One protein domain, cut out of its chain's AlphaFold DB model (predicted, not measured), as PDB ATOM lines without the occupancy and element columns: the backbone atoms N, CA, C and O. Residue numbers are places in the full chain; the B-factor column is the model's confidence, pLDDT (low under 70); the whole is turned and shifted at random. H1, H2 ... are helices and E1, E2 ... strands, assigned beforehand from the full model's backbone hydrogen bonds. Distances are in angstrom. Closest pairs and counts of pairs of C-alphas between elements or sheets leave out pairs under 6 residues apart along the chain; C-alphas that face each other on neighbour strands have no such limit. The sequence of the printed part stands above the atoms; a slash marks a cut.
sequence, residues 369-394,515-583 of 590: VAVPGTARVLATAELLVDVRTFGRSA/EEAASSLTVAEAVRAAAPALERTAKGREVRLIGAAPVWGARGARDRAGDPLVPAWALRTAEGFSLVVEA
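This is residues 369 to 394 and 515 to 583 of the 590 residues of an uncharacterized protein of Deltaproteobacteria bacterium (UniProt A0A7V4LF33). A strongly twisted sheet of four strands, E1 to E4, curls round one helix, H2, which packs on one face with the short H1 on that same face. Residues 556 to 562, in the link from E2 to E3, stick out. The printed part has 95 residues, under half of them in named elements, mixed helices and strands, in the order E1 H1 H2 E2 E3 E4. The mixed sheet's order is E1 E2 E3 E4. The whole is compact, with a radius of gyration of the C-alphas of 13.5 A and spans of 38 by 29 by 22 A.

Edge strand E1, residues 377 to 380, is parallel to E2, residues 543 to 553; N 378 and O 543 are within hydrogen-bond range, 2.8 A. E2, E3, residues 566 to 573, and E4, residues 578 to 582, form a meander, each strand the antiparallel neighbour of the one before, in two hairpins. N 551 and O 568, 2.9 A, and N 569 and O 581, 2.8 A, are within range. E2 bends by 91 degrees at residue 550. H2, residues 523 to 537, is on one face of the sheet, in two layers; its C-alpha closest to E4 is Ala 530, 6.8 A from that of Val 581. H1, residues 381 to 384, is on the same face and touches H2 residues 523 to 527 alone; the closest C-alphas, of Leu 384 and Ala 524, are 4.5 A apart. In H2, 9 of 11 O i to N i+4 pairs are within range; H1 is too short for one.

E1 begins at C-alpha 377 (206.428, 276.636, 198.857). H2 measures 19.4 A, E2 20.4 A, E3 21.0 A and E4 13.0 A, ending at C-alpha 582 (195.556, 288.284, 205.922).

C-alphas 369 and 561 are farthest apart, 41.0 A. Residues 395 to 514 are cut out, leaving a 9.5 A gap between C-alphas 394 and 515. The E2 to E3 link is long. Residues 392 to 394 and 515 to 517 have pLDDT under 70.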
ATOM      1  N   VAL A 369     207.428 277.903 190.399       96.56
ATOM      2  CA  VAL A 369     208.448 278.833 190.877       96.56
ATOM      3  C   VAL A 369     208.496 278.761 192.397       96.56
ATOM      4  O   VAL A 369     207.481 278.958 193.066       96.56
ATOM      5  N   ALA A 370     209.678 278.488 192.948       97.00
ATOM      6  CA  ALA A 370     209.879 278.527 194.391       97.00
ATOM      7  C   ALA A 370     209.646 279.945 194.922       97.00
ATOM      8  O   ALA A 370     210.193 280.923 194.397       97.00
ATOM      9  N   VAL A 371     208.836 280.064 195.973       97.00
ATOM     10  CA  VAL A 371     208.595 281.345 196.631       97.00
ATOM     11  C   VAL A 371     209.869 281.750 197.385       97.00
ATOM     12  O   VAL A 371     210.385 280.954 198.177       97.00
ATOM     13  N   PRO A 372     210.404 282.972 197.168       94.88
ATOM     14  CA  PRO A 372     211.641 283.408 197.804       94.88
ATOM     15  C   PRO A 372     211.632 283.221 199.323       94.88
ATOM     16  O   PRO A 372     210.684 283.621 199.995       94.88
ATOM     17  N   GLY A 373     212.714 282.655 199.859       91.69
ATOM     18  CA  GLY A 373     212.875 282.417 201.298       91.69
ATOM     19  C   GLY A 373     212.365 281.063 201.790       91.69
ATOM     20  O   GLY A 373     212.547 280.767 202.965       91.69
ATOM     21  N   THR A 374     211.793 280.235 200.913       92.06
ATOM     22  CA  THR A 374     211.358 278.868 201.238       92.06
ATOM     23  C   THR A 374     211.855 277.882 200.194       92.06
ATOM     24  O   THR A 374     212.035 278.247 199.030       92.06
ATOM     25  N   ALA A 375     212.084 276.632 200.595       90.69
ATOM     26  CA  ALA A 375     212.458 275.575 199.654       90.69
ATOM     27  C   ALA A 375     211.237 274.791 199.158       90.69
ATOM     28  O   ALA A 375     211.314 274.144 198.116       90.69
ATOM     29  N   ARG A 376     210.134 274.827 199.915       91.94
ATOM     30  CA  ARG A 376     208.997 273.918 199.719       91.94
ATOM     31  C   ARG A 376     207.669 274.610 199.431       91.94
ATOM     32  O   ARG A 376     206.681 273.925 199.205       91.94
ATOM     33  N   VAL A 377     207.613 275.940 199.383       95.62
ATOM     34  CA  VAL A 377     206.428 276.636 198.857       95.62
ATOM     35  C   VAL A 377     206.684 276.969 197.398       95.62
ATOM     36  O   VAL A 377     207.592 277.732 197.071       95.62
ATOM     37  N   LEU A 378     205.881 276.381 196.518       96.38
ATOM     38  CA  LEU A 378     205.893 276.626 195.086       96.38
ATOM     39  C   LEU A 378     204.622 277.369 194.684       96.38
ATOM     40  O   LEU A 378     203.545 277.138 195.227       96.38
ATOM     41  N   ALA A 379     204.733 278.248 193.700       96.81
ATOM     42  CA  ALA A 379     203.606 278.972 193.136       96.81
ATOM     43  C   ALA A 379     203.730 279.055 191.614       96.81
ATOM     44  O   ALA A 379     204.826 278.923 191.062       96.81
ATOM     45  N   THR A 380     202.615 279.304 190.934       96.62
ATOM     46  CA  THR A 380     202.660 279.668 189.514       96.62
ATOM     47  C   THR A 380     203.333 281.030 189.332       96.62
ATOM     48  O   THR A 380     203.295 281.893 190.219       96.62
ATOM     49  N   ALA A 381     203.956 281.243 188.171       95.81
ATOM     50  CA  ALA A 381     204.607 282.514 187.864       95.81
ATOM     51  C   ALA A 381     203.610 283.684 187.909       95.81
ATOM     52  O   ALA A 381     203.945 284.749 188.427       95.81
ATOM     53  N   GLU A 382     202.376 283.463 187.443       95.69
ATOM     54  CA  GLU A 382     201.284 284.440 187.461       95.69
ATOM     55  C   GLU A 382     200.976 284.910 188.883       95.69
ATOM     56  O   GLU A 382     200.834 286.108 189.114       95.69
ATOM     57  N   LEU A 383     200.927 283.988 189.850       96.00
ATOM     58  CA  LEU A 383     200.615 284.319 191.239       96.00
ATOM     59  C   LEU A 383     201.705 285.194 191.877       96.00
ATOM     60  O   LEU A 383     201.407 286.097 192.657       96.00
ATOM     61  N   LEU A 384     202.973 284.968 191.518       97.00
ATOM     62  CA  LEU A 384     204.117 285.719 192.051       97.00
ATOM     63  C   LEU A 384     204.322 287.097 191.410       97.00
ATOM     64  O   LEU A 384     205.145 287.879 191.900       97.00
ATOM     65  N   VAL A 385     203.586 287.413 190.348       96.50
ATOM     66  CA  VAL A 385     203.561 288.747 189.729       96.50
ATOM     67  C   VAL A 385     202.191 289.417 189.832       96.50
ATOM     68  O   VAL A 385     202.004 290.505 189.292       96.50
ATOM     69  N   ASP A 386     201.237 288.800 190.533       95.75
ATOM     70  CA  ASP A 386     199.895 289.340 190.720       95.75
ATOM     71  C   ASP A 386     199.922 290.567 191.648       95.75
ATOM     72  O   ASP A 386     200.165 290.472 192.855       95.75
ATOM     73  N   VAL A 387     199.669 291.733 191.048       96.19
ATOM     74  CA  VAL A 387     199.667 293.048 191.707       96.19
ATOM     75  C   VAL A 387     198.287 293.470 192.223       96.19
ATOM     76  O   VAL A 387     198.116 294.616 192.648       96.19
ATOM     77  N   ARG A 388     197.273 292.594 192.173       95.19
ATOM     78  CA  ARG A 388     195.956 292.901 192.746       95.19
ATOM     79  C   ARG A 388     196.102 293.159 194.243       95.19
ATOM     80  O   ARG A 388     196.711 292.371 194.960       95.19
ATOM     81  N   THR A 389     195.524 294.265 194.699       91.94
ATOM     82  CA  THR A 389     195.390 294.625 196.116       91.94
ATOM     83  C   THR A 389     193.946 294.420 196.555       91.94
ATOM     84  O   THR A 389     193.030 294.406 195.726       91.94
ATOM     85  N   PHE A 390     193.729 294.245 197.856       88.50
ATOM     86  CA  PHE A 390     192.380 294.225 198.401       88.50
ATOM     87  C   PHE A 390     191.821 295.652 198.339       88.50
ATOM     88  O   PHE A 390     192.482 296.608 198.748       88.50
ATOM     89  N   GLY A 391     190.634 295.828 197.755       82.44
ATOM     90  CA  GLY A 391     190.086 297.160 197.482       82.44
ATOM     91  C   GLY A 391     189.964 298.024 198.745       82.44
ATOM     92  O   GLY A 391     189.453 297.565 199.762       82.44
ATOM     93  N   ARG A 392     190.390 299.296 198.667       63.25
ATOM     94  CA  ARG A 392     190.450 300.234 199.812       63.25
ATOM     95  C   ARG A 392     189.101 300.605 200.447       63.25
ATOM     96  O   ARG A 392     189.091 301.159 201.535       63.25
ATOM     97  N   SER A 393     187.968 300.339 199.792       58.88
ATOM     98  CA  SER A 393     186.665 300.887 200.209       58.88
ATOM     99  C   SER A 393     185.713 299.882 200.861       58.88
ATOM    100  O   SER A 393     184.522 300.174 200.981       58.88
ATOM    101  N   ALA A 394     186.177 298.683 201.210       67.81
ATOM    102  CA  ALA A 394     185.303 297.679 201.799       67.81
ATOM    103  C   ALA A 394     185.219 297.877 203.319       67.81
ATOM    104  O   ALA A 394     186.207 297.716 204.032       67.81
ATOM    105  N   GLU A 515     186.551 302.044 209.899       65.25
ATOM    106  CA  GLU A 515     187.751 302.745 209.449       65.25
ATOM    107  C   GLU A 515     188.242 302.154 208.121       65.25
ATOM    108  O   GLU A 515     188.118 300.952 207.872       65.25
ATOM    109  N   GLU A 516     188.787 303.019 207.260       68.62
ATOM    110  CA  GLU A 516     189.397 302.612 205.995       68.62
ATOM    111  C   GLU A 516     190.445 301.524 206.271       68.62
ATOM    112  O   GLU A 516     191.312 301.687 207.135       68.62
ATOM    113  N   ALA A 517     190.336 300.391 205.571       68.88
ATOM    114  CA  ALA A 517     191.238 299.270 205.782       68.88
ATOM    115  C   ALA A 517     192.694 299.715 205.579       68.88
ATOM    116  O   ALA A 517     193.009 300.464 204.648       68.88
ATOM    117  N   ALA A 518     193.590 299.224 206.441       74.50
ATOM    118  CA  ALA A 518     195.025 299.412 206.268       74.50
ATOM    119  C   ALA A 518     195.452 298.999 204.848       74.50
ATOM    120  O   ALA A 518     194.845 298.118 204.234       74.50
ATOM    121  N   SER A 519     196.506 299.629 204.321       85.69
ATOM    122  CA  SER A 519     197.034 299.292 202.997       85.69
ATOM    123  C   SER A 519     197.288 297.787 202.886       85.69
ATOM    124  O   SER A 519     198.108 297.250 203.629       85.69
ATOM    125  N   SER A 520     196.598 297.119 201.966       92.44
ATOM    126  CA  SER A 520     196.785 295.693 201.721       92.44
ATOM    127  C   SER A 520     198.025 295.438 200.871       92.44
ATOM    128  O   SER A 520     198.259 296.156 199.893       92.44
ATOM    129  N   LEU A 521     198.730 294.360 201.179       95.88
ATOM    130  CA  LEU A 521     199.698 293.732 200.296       95.88
ATOM    131  C   LEU A 521     199.028 293.308 198.985       95.88
ATOM    132  O   LEU A 521     197.847 292.938 198.942       95.88
ATOM    133  N   THR A 522     199.808 293.328 197.911       96.88
ATOM    134  CA  THR A 522     199.453 292.612 196.685       96.88
ATOM    135  C   THR A 522     199.375 291.107 196.951       96.88
ATOM    136  O   THR A 522     199.966 290.606 197.912       96.88
ATOM    137  N   VAL A 523     198.690 290.357 196.087       97.38
ATOM    138  CA  VAL A 523     198.674 288.884 196.151       97.38
ATOM    139  C   VAL A 523     200.098 288.314 196.211       97.38
ATOM    140  O   VAL A 523     200.402 287.501 197.085       97.38
ATOM    141  N   ALA A 524     200.996 288.783 195.341       97.88
ATOM    142  CA  ALA A 524     202.380 288.319 195.305       97.88
ATOM    143  C   ALA A 524     203.156 288.607 196.605       97.88
ATOM    144  O   ALA A 524     203.963 287.789 197.049       97.88
ATOM    145  N   GLU A 525     202.943 289.770 197.221       97.69
ATOM    146  CA  GLU A 525     203.549 290.121 198.510       97.69
ATOM    147  C   GLU A 525     202.976 289.285 199.657       97.69
ATOM    148  O   GLU A 525     203.749 288.777 200.467       97.69
ATOM    149  N   ALA A 526     201.656 289.078 199.692       97.25
ATOM    150  CA  ALA A 526     201.005 288.247 200.700       97.25
ATOM    151  C   ALA A 526     201.491 286.790 200.637       97.25
ATOM    152  O   ALA A 526     201.812 286.215 201.672       97.25
ATOM    153  N   VAL A 527     201.638 286.216 199.435       97.31
ATOM    154  CA  VAL A 527     202.203 284.866 199.246       97.31
ATOM    155  C   VAL A 527     203.635 284.781 199.778       97.31
ATOM    156  O   VAL A 527     203.960 283.848 200.508       97.31
ATOM    157  N   ARG A 528     204.494 285.762 199.463       97.44
ATOM    158  CA  ARG A 528     205.882 285.796 199.964       97.44
ATOM    159  C   ARG A 528     205.944 285.928 201.483       97.44
ATOM    160  O   ARG A 528     206.750 285.253 202.114       97.44
ATOM    161  N   ALA A 529     205.099 286.779 202.060       96.94
ATOM    162  CA  ALA A 529     205.020 286.977 203.503       96.94
ATOM    163  C   ALA A 529     204.500 285.724 204.231       96.94
ATOM    164  O   ALA A 529     205.026 285.369 205.286       96.94
ATOM    165  N   ALA A 530     203.532 285.016 203.642       96.38
ATOM    166  CA  ALA A 530     202.963 283.796 204.203       96.38
ATOM    167  C   ALA A 530     203.882 282.574 204.070       96.38
ATOM    168  O   ALA A 530     203.769 281.643 204.867       96.38
ATOM    169  N   ALA A 531     204.791 282.551 203.088       95.62
ATOM    170  CA  ALA A 531     205.555 281.359 202.718       95.62
ATOM    171  C   ALA A 531     206.256 280.653 203.898       95.62
ATOM    172  O   ALA A 531     206.092 279.439 204.020       95.62
ATOM    173  N   PRO A 532     206.944 281.342 204.834       93.44
ATOM    174  CA  PRO A 532     207.549 280.666 205.981       93.44
ATOM    175  C   PRO A 532     206.526 279.988 206.902       93.44
ATOM    176  O   PRO A 532     206.828 278.959 207.500       93.44
ATOM    177  N   ALA A 533     205.331 280.569 207.059       91.50
ATOM    178  CA  ALA A 533     204.254 279.953 207.829       91.50
ATOM    179  C   ALA A 533     203.681 278.745 207.083       91.50
ATOM    180  O   ALA A 533     203.562 277.683 207.678       91.50
ATOM    181  N   LEU A 534     203.434 278.876 205.776       90.50
ATOM    182  CA  LEU A 534     202.965 277.785 204.920       90.50
ATOM    183  C   LEU A 534     203.914 276.578 204.945       90.50
ATOM    184  O   LEU A 534     203.452 275.452 205.089       90.50
ATOM    185  N   GLU A 535     205.229 276.803 204.854       88.56
ATOM    186  CA  GLU A 535     206.244 275.739 204.907       88.56
ATOM    187  C   GLU A 535     206.246 275.002 206.254       88.56
ATOM    188  O   GLU A 535     206.347 273.773 206.283       88.56
ATOM    189  N   ARG A 536     206.087 275.737 207.367       84.81
ATOM    190  CA  ARG A 536     205.952 275.140 208.706       84.81
ATOM    191  C   ARG A 536     204.667 274.334 208.829       84.81
ATOM    192  O   ARG A 536     204.719 273.177 209.219       84.81
ATOM    193  N   THR A 537     203.539 274.926 208.450       79.69
ATOM    194  CA  THR A 537     202.217 274.296 208.514       79.69
ATOM    195  C   THR A 537     202.176 273.035 207.648       79.69
ATOM    196  O   THR A 537     201.620 272.025 208.058       79.69
ATOM    197  N   ALA A 538     202.853 273.030 206.498       76.50
ATOM    198  CA  ALA A 538     202.976 271.857 205.637       76.50
ATOM    199  C   ALA A 538     203.969 270.795 206.124       76.50
ATOM    200  O   ALA A 538     204.153 269.802 205.421       76.50
ATOM    201  N   LYS A 539     204.613 270.970 207.287       72.88
ATOM    202  CA  LYS A 539     205.492 269.963 207.911       72.88
ATOM    203  C   LYS A 539     206.637 269.529 206.997       72.88
ATOM    204  O   LYS A 539     206.985 268.358 206.876       72.88
ATOM    205  N   GLY A 540     207.183 270.490 206.257       70.06
ATOM    206  CA  GLY A 540     208.187 270.207 205.244       70.06
ATOM    207  C   GLY A 540     207.638 269.479 204.012       70.06
ATOM    208  O   GLY A 540     208.419 269.020 203.198       70.06
ATOM    209  N   ARG A 541     206.339 269.352 203.773       76.88
ATOM    210  CA  ARG A 541     205.860 268.954 202.442       76.88
ATOM    211  C   ARG A 541     205.860 270.146 201.497       76.88
ATOM    212  O   ARG A 541     205.892 271.303 201.914       76.88
ATOM    213  N   GLU A 542     205.881 269.836 200.208       88.62
ATOM    214  CA  GLU A 542     205.747 270.856 199.182       88.62
ATOM    215  C   GLU A 542     204.303 271.371 199.153       88.62
ATOM    216  O   GLU A 542     203.367 270.575 199.111       88.62
ATOM    217  N   VAL A 543     204.124 272.691 199.179       89.38
ATOM    218  CA  VAL A 543     202.827 273.355 199.000       89.38
ATOM    219  C   VAL A 543     202.827 274.029 197.646       89.38
ATOM    220  O   VAL A 543     203.670 274.885 197.385       89.38
ATOM    221  N   ARG A 544     201.867 273.676 196.796       92.81
ATOM    222  CA  ARG A 544     201.752 274.196 195.433       92.81
ATOM    223  C   ARG A 544     200.571 275.144 195.317       92.81
ATOM    224  O   ARG A 544     199.424 274.714 195.357       92.81
ATOM    225  N   LEU A 545     200.832 276.435 195.153       94.81
ATOM    226  CA  LEU A 545     199.809 277.476 195.055       94.81
ATOM    227  C   LEU A 545     199.466 277.780 193.592       94.81
ATOM    228  O   LEU A 545     200.350 278.079 192.791       94.81
ATOM    229  N   ILE A 546     198.175 277.745 193.256       94.44
ATOM    230  CA  ILE A 546     197.672 277.917 191.881       94.44
ATOM    231  C   ILE A 546     196.785 279.150 191.691       94.44
ATOM    232  O   ILE A 546     196.403 279.469 190.569       94.44
ATOM    233  N   GLY A 547     196.418 279.848 192.766       94.56
ATOM    234  CA  GLY A 547     195.579 281.037 192.656       94.56
ATOM    235  C   GLY A 547     195.301 281.714 193.989       94.56
ATOM    236  O   GLY A 547     195.584 281.166 195.048       94.56
ATOM    237  N   ALA A 548     194.698 282.899 193.917       96.62
ATOM    238  CA  ALA A 548     194.224 283.643 195.077       96.62
ATOM    239  C   ALA A 548     192.892 284.343 194.774       96.62
ATOM    240  O   ALA A 548     192.719 284.929 193.693       96.62
ATOM    241  N   ALA A 549     191.972 284.302 195.738       95.62
ATOM    242  CA  ALA A 549     190.687 284.997 195.697       95.62
ATOM    243  C   ALA A 549     190.510 285.897 196.935       95.62
ATOM    244  O   ALA A 549     190.957 285.515 198.017       95.62
ATOM    245  N   PRO A 550     189.886 287.081 196.802       95.75
ATOM    246  CA  PRO A 550     189.605 287.938 197.948       95.75
ATOM    247  C   PRO A 550     188.496 287.328 198.810       95.75
ATOM    248  O   PRO A 550     187.464 286.900 198.288       95.75
ATOM    249  N   VAL A 551     188.702 287.318 200.124       95.31
ATOM    250  CA  VAL A 551     187.740 286.838 201.126       95.31
ATOM    251  C   VAL A 551     187.768 287.731 202.367       95.31
ATOM    252  O   VAL A 551     188.714 288.488 202.592       95.31
ATOM    253  N   TRP A 552     186.735 287.620 203.190       94.88
ATOM    254  CA  TRP A 552     186.763 288.039 204.583       94.88
ATOM    255  C   TRP A 552     187.324 286.902 205.432       94.88
ATOM    256  O   TRP A 552     186.746 285.821 205.489       94.88
ATOM    257  N   GLY A 553     188.467 287.144 206.062       94.06
ATOM    258  CA  GLY A 553     189.163 286.197 206.916       94.06
ATOM    259  C   GLY A 553     188.680 286.245 208.364       94.06
ATOM    260  O   GLY A 553     188.705 287.317 208.973       94.06
ATOM    261  N   ALA A 554     188.296 285.099 208.923       91.81
ATOM    262  CA  ALA A 554     188.136 284.902 210.366       91.81
ATOM    263  C   ALA A 554     189.505 284.610 211.008       91.81
ATOM    264  O   ALA A 554     190.314 283.885 210.431       91.81
ATOM    265  N   ARG A 555     189.792 285.201 212.176       86.75
ATOM    266  CA  ARG A 555     191.122 285.166 212.828       86.75
ATOM    267  C   ARG A 555     191.311 284.046 213.863       86.75
ATOM    268  O   ARG A 555     192.314 284.064 214.564       86.75
ATOM    269  N   GLY A 556     190.369 283.121 214.006       79.25
ATOM    270  CA  GLY A 556     190.528 282.006 214.935       79.25
ATOM    271  C   GLY A 556     189.457 280.939 214.771       79.25
ATOM    272  O   GLY A 556     188.579 281.051 213.916       79.25
ATOM    273  N   ALA A 557     189.522 279.919 215.630       73.38
ATOM    274  CA  ALA A 557     188.617 278.768 215.604       73.38
ATOM    275  C   ALA A 557     187.153 279.151 215.844       73.38
ATOM    276  O   ALA A 557     186.243 278.491 215.353       73.38
ATOM    277  N   ARG A 558     186.918 280.204 216.635       81.19
ATOM    278  CA  ARG A 558     185.590 280.752 216.918       81.19
ATOM    279  C   ARG A 558     185.682 282.261 217.034       81.19
ATOM    280  O   ARG A 558     186.557 282.780 217.727       81.19
ATOM    281  N   ASP A 559     184.746 282.940 216.397       85.38
ATOM    282  CA  ASP A 559     184.611 284.383 216.465       85.38
ATOM    283  C   ASP A 559     183.892 284.776 217.754       85.38
ATOM    284  O   ASP A 559     182.874 284.189 218.136       85.38
ATOM    285  N   ARG A 560     184.397 285.808 218.419       88.69
ATOM    286  CA  ARG A 560     183.744 286.430 219.569       88.69
ATOM    287  C   ARG A 560     182.958 287.651 219.115       88.69
ATOM    288  O   ARG A 560     183.283 288.291 218.117       88.69
ATOM    289  N   ALA A 561     181.941 288.018 219.889       89.38
ATOM    290  CA  ALA A 561     181.233 289.273 219.668       89.38
ATOM    291  C   ALA A 561     182.224 290.455 219.674       89.38
ATOM    292  O   ALA A 561     183.007 290.623 220.609       89.38
ATOM    293  N   GLY A 562     182.182 291.261 218.616       88.19
ATOM    294  CA  GLY A 562     183.075 292.385 218.346       88.19
ATOM    295  C   GLY A 562     184.268 292.068 217.439       88.19
ATOM    296  O   GLY A 562     184.875 293.015 216.915       88.19
ATOM    297  N   ASP A 563     184.595 290.790 217.215       91.00
ATOM    298  CA  ASP A 563     185.742 290.408 216.394       91.00
ATOM    299  C   ASP A 563     185.549 290.888 214.945       91.00
ATOM    300  O   ASP A 563     184.490 290.671 214.341       91.00
ATOM    301  N   PRO A 564     186.541 291.593 214.371       91.19
ATOM    302  CA  PRO A 564     186.481 291.993 212.979       91.19
ATOM    303  C   PRO A 564     186.825 290.815 212.074       91.19
ATOM    304  O   PRO A 564     187.835 290.138 212.283       91.19
ATOM    305  N   LEU A 565     186.053 290.651 211.003       93.12
ATOM    306  CA  LEU A 565     186.560 289.933 209.844       93.12
ATOM    307  C   LEU A 565     187.587 290.824 209.146       93.12
ATOM    308  O   LEU A 565     187.405 292.039 209.054       93.12
ATOM    309  N   VAL A 566     188.674 290.243 208.651       93.38
ATOM    310  CA  VAL A 566     189.753 291.018 208.025       93.38
ATOM    311  C   VAL A 566     189.825 290.793 206.522       93.38
ATOM    312  O   VAL A 566     189.529 289.696 206.055       93.38
ATOM    313  N   PRO A 567     190.238 291.798 205.732       94.75
ATOM    314  CA  PRO A 567     190.628 291.577 204.347       94.75
ATOM    315  C   PRO A 567     191.651 290.447 204.237       94.75
ATOM    316  O   PRO A 567     192.695 290.494 204.892       94.75
ATOM    317  N   ALA A 568     191.379 289.442 203.410       95.81
ATOM    318  CA  ALA A 568     192.244 288.280 203.268       95.81
ATOM    319  C   ALA A 568     192.270 287.731 201.835       95.81
ATOM    320  O   ALA A 568     191.404 288.018 201.004       95.81
ATOM    321  N   TRP A 569     193.288 286.924 201.556       97.00
ATOM    322  CA  TRP A 569     193.436 286.145 200.336       97.00
ATOM    323  C   TRP A 569     193.264 284.662 200.656       97.00
ATOM    324  O   TRP A 569     194.035 284.101 201.430       97.00
ATOM    325  N   ALA A 570     192.286 284.017 200.029       95.50
ATOM    326  CA  ALA A 570     192.179 282.564 199.994       95.50
ATOM    327  C   ALA A 570     193.114 282.023 198.904       95.50
ATOM    328  O   ALA A 570     192.812 282.111 197.708       95.50
ATOM    329  N   LEU A 571     194.271 281.512 199.318       95.12
ATOM    330  CA  LEU A 571     195.287 280.909 198.461       95.12
ATOM    331  C   LEU A 571     194.872 279.483 198.107       95.12
ATOM    332  O   LEU A 571     194.852 278.608 198.968       95.12
ATOM    333  N   ARG A 572     194.547 279.242 196.840       92.31
ATOM    334  CA  ARG A 572     194.139 277.927 196.342       92.31
ATOM    335  C   ARG A 572     195.359 277.064 196.072       92.31
ATOM    336  O   ARG A 572     196.285 277.507 195.388       92.31
ATOM    337  N   THR A 573     195.317 275.822 196.532       89.12
ATOM    338  CA  THR A 573     196.392 274.855 196.327       89.12
ATOM    339  C   THR A 573     196.093 273.893 195.177       89.12
ATOM    340  O   THR A 573     194.935 273.679 194.800       89.12
ATOM    341  N   ALA A 574     197.143 273.309 194.603       86.06
ATOM    342  CA  ALA A 574     197.070 272.253 193.594       86.06
ATOM    343  C   ALA A 574     196.296 271.029 194.096       86.06
ATOM    344  O   ALA A 574     195.647 270.320 193.334       86.06
ATOM    345  N   GLU A 575     196.343 270.802 195.400       75.38
ATOM    346  CA  GLU A 575     195.692 269.710 196.102       75.38
ATOM    347  C   GLU A 575     194.209 270.000 196.386       75.38
ATOM    348  O   GLU A 575     193.506 269.134 196.904       75.38
ATOM    349  N   GLY A 576     193.720 271.202 196.066       76.12
ATOM    350  CA  GLY A 576     192.294 271.537 196.031       76.12
ATOM    351  C   GLY A 576     191.711 272.115 197.305       76.12
ATOM    352  O   GLY A 576     190.494 272.223 197.397       76.12
ATOM    353  N   PHE A 577     192.547 272.491 198.267       78.19
ATOM    354  CA  PHE A 577     192.103 273.240 199.440       78.19
ATOM    355  C   PHE A 577     192.514 274.708 199.309       78.19
ATOM    356  O   PHE A 577     193.188 275.101 198.351       78.19
ATOM    357  N   SER A 578     192.066 275.531 200.254       87.81
ATOM    358  CA  SER A 578     192.465 276.932 200.340       87.81
ATOM    359  C   SER A 578     193.095 277.223 201.693       87.81
ATOM    360  O   SER A 578     192.686 276.645 202.695       87.81
ATOM    361  N   LEU A 579     194.082 278.115 201.703       91.25
ATOM    362  CA  LEU A 579     194.689 278.670 202.910       91.25
ATOM    363  C   LEU A 579     194.446 280.176 202.933       91.25
ATOM    364  O   LEU A 579     194.744 280.872 201.966       91.25
ATOM    365  N   VAL A 580     193.893 280.683 204.023       94.38
ATOM    366  CA  VAL A 580     193.509 282.083 204.175       94.38
ATOM    367  C   VAL A 580     194.648 282.860 204.825       94.38
ATOM    368  O   VAL A 580     195.049 282.572 205.953       94.38
ATOM    369  N   VAL A 581     195.164 283.861 204.113       95.94
ATOM    370  CA  VAL A 581     196.208 284.765 204.610       95.94
ATOM    371  C   VAL A 581     195.675 286.188 204.675       95.94
ATOM    372  O   VAL A 581     194.997 286.653 203.759       95.94
ATOM    373  N   GLU A 582     195.971 286.900 205.751       96.12
ATOM    374  CA  GLU A 582     195.556 288.284 205.922       96.12
ATOM    375  C   GLU A 582     196.172 289.170 204.834       96.12
ATOM    376  O   GLU A 582     197.386 289.195 204.639       96.12
ATOM    377  N   ALA A 583     195.349 289.956 204.143       95.81
ATOM    378  CA  ALA A 583     195.803 290.776 203.027       95.81
ATOM    379  C   ALA A 583     196.692 291.943 203.483       95.81
ATOM    380  O   ALA A 583     197.484 292.437 202.694       95.81
TER     381      ALA A 583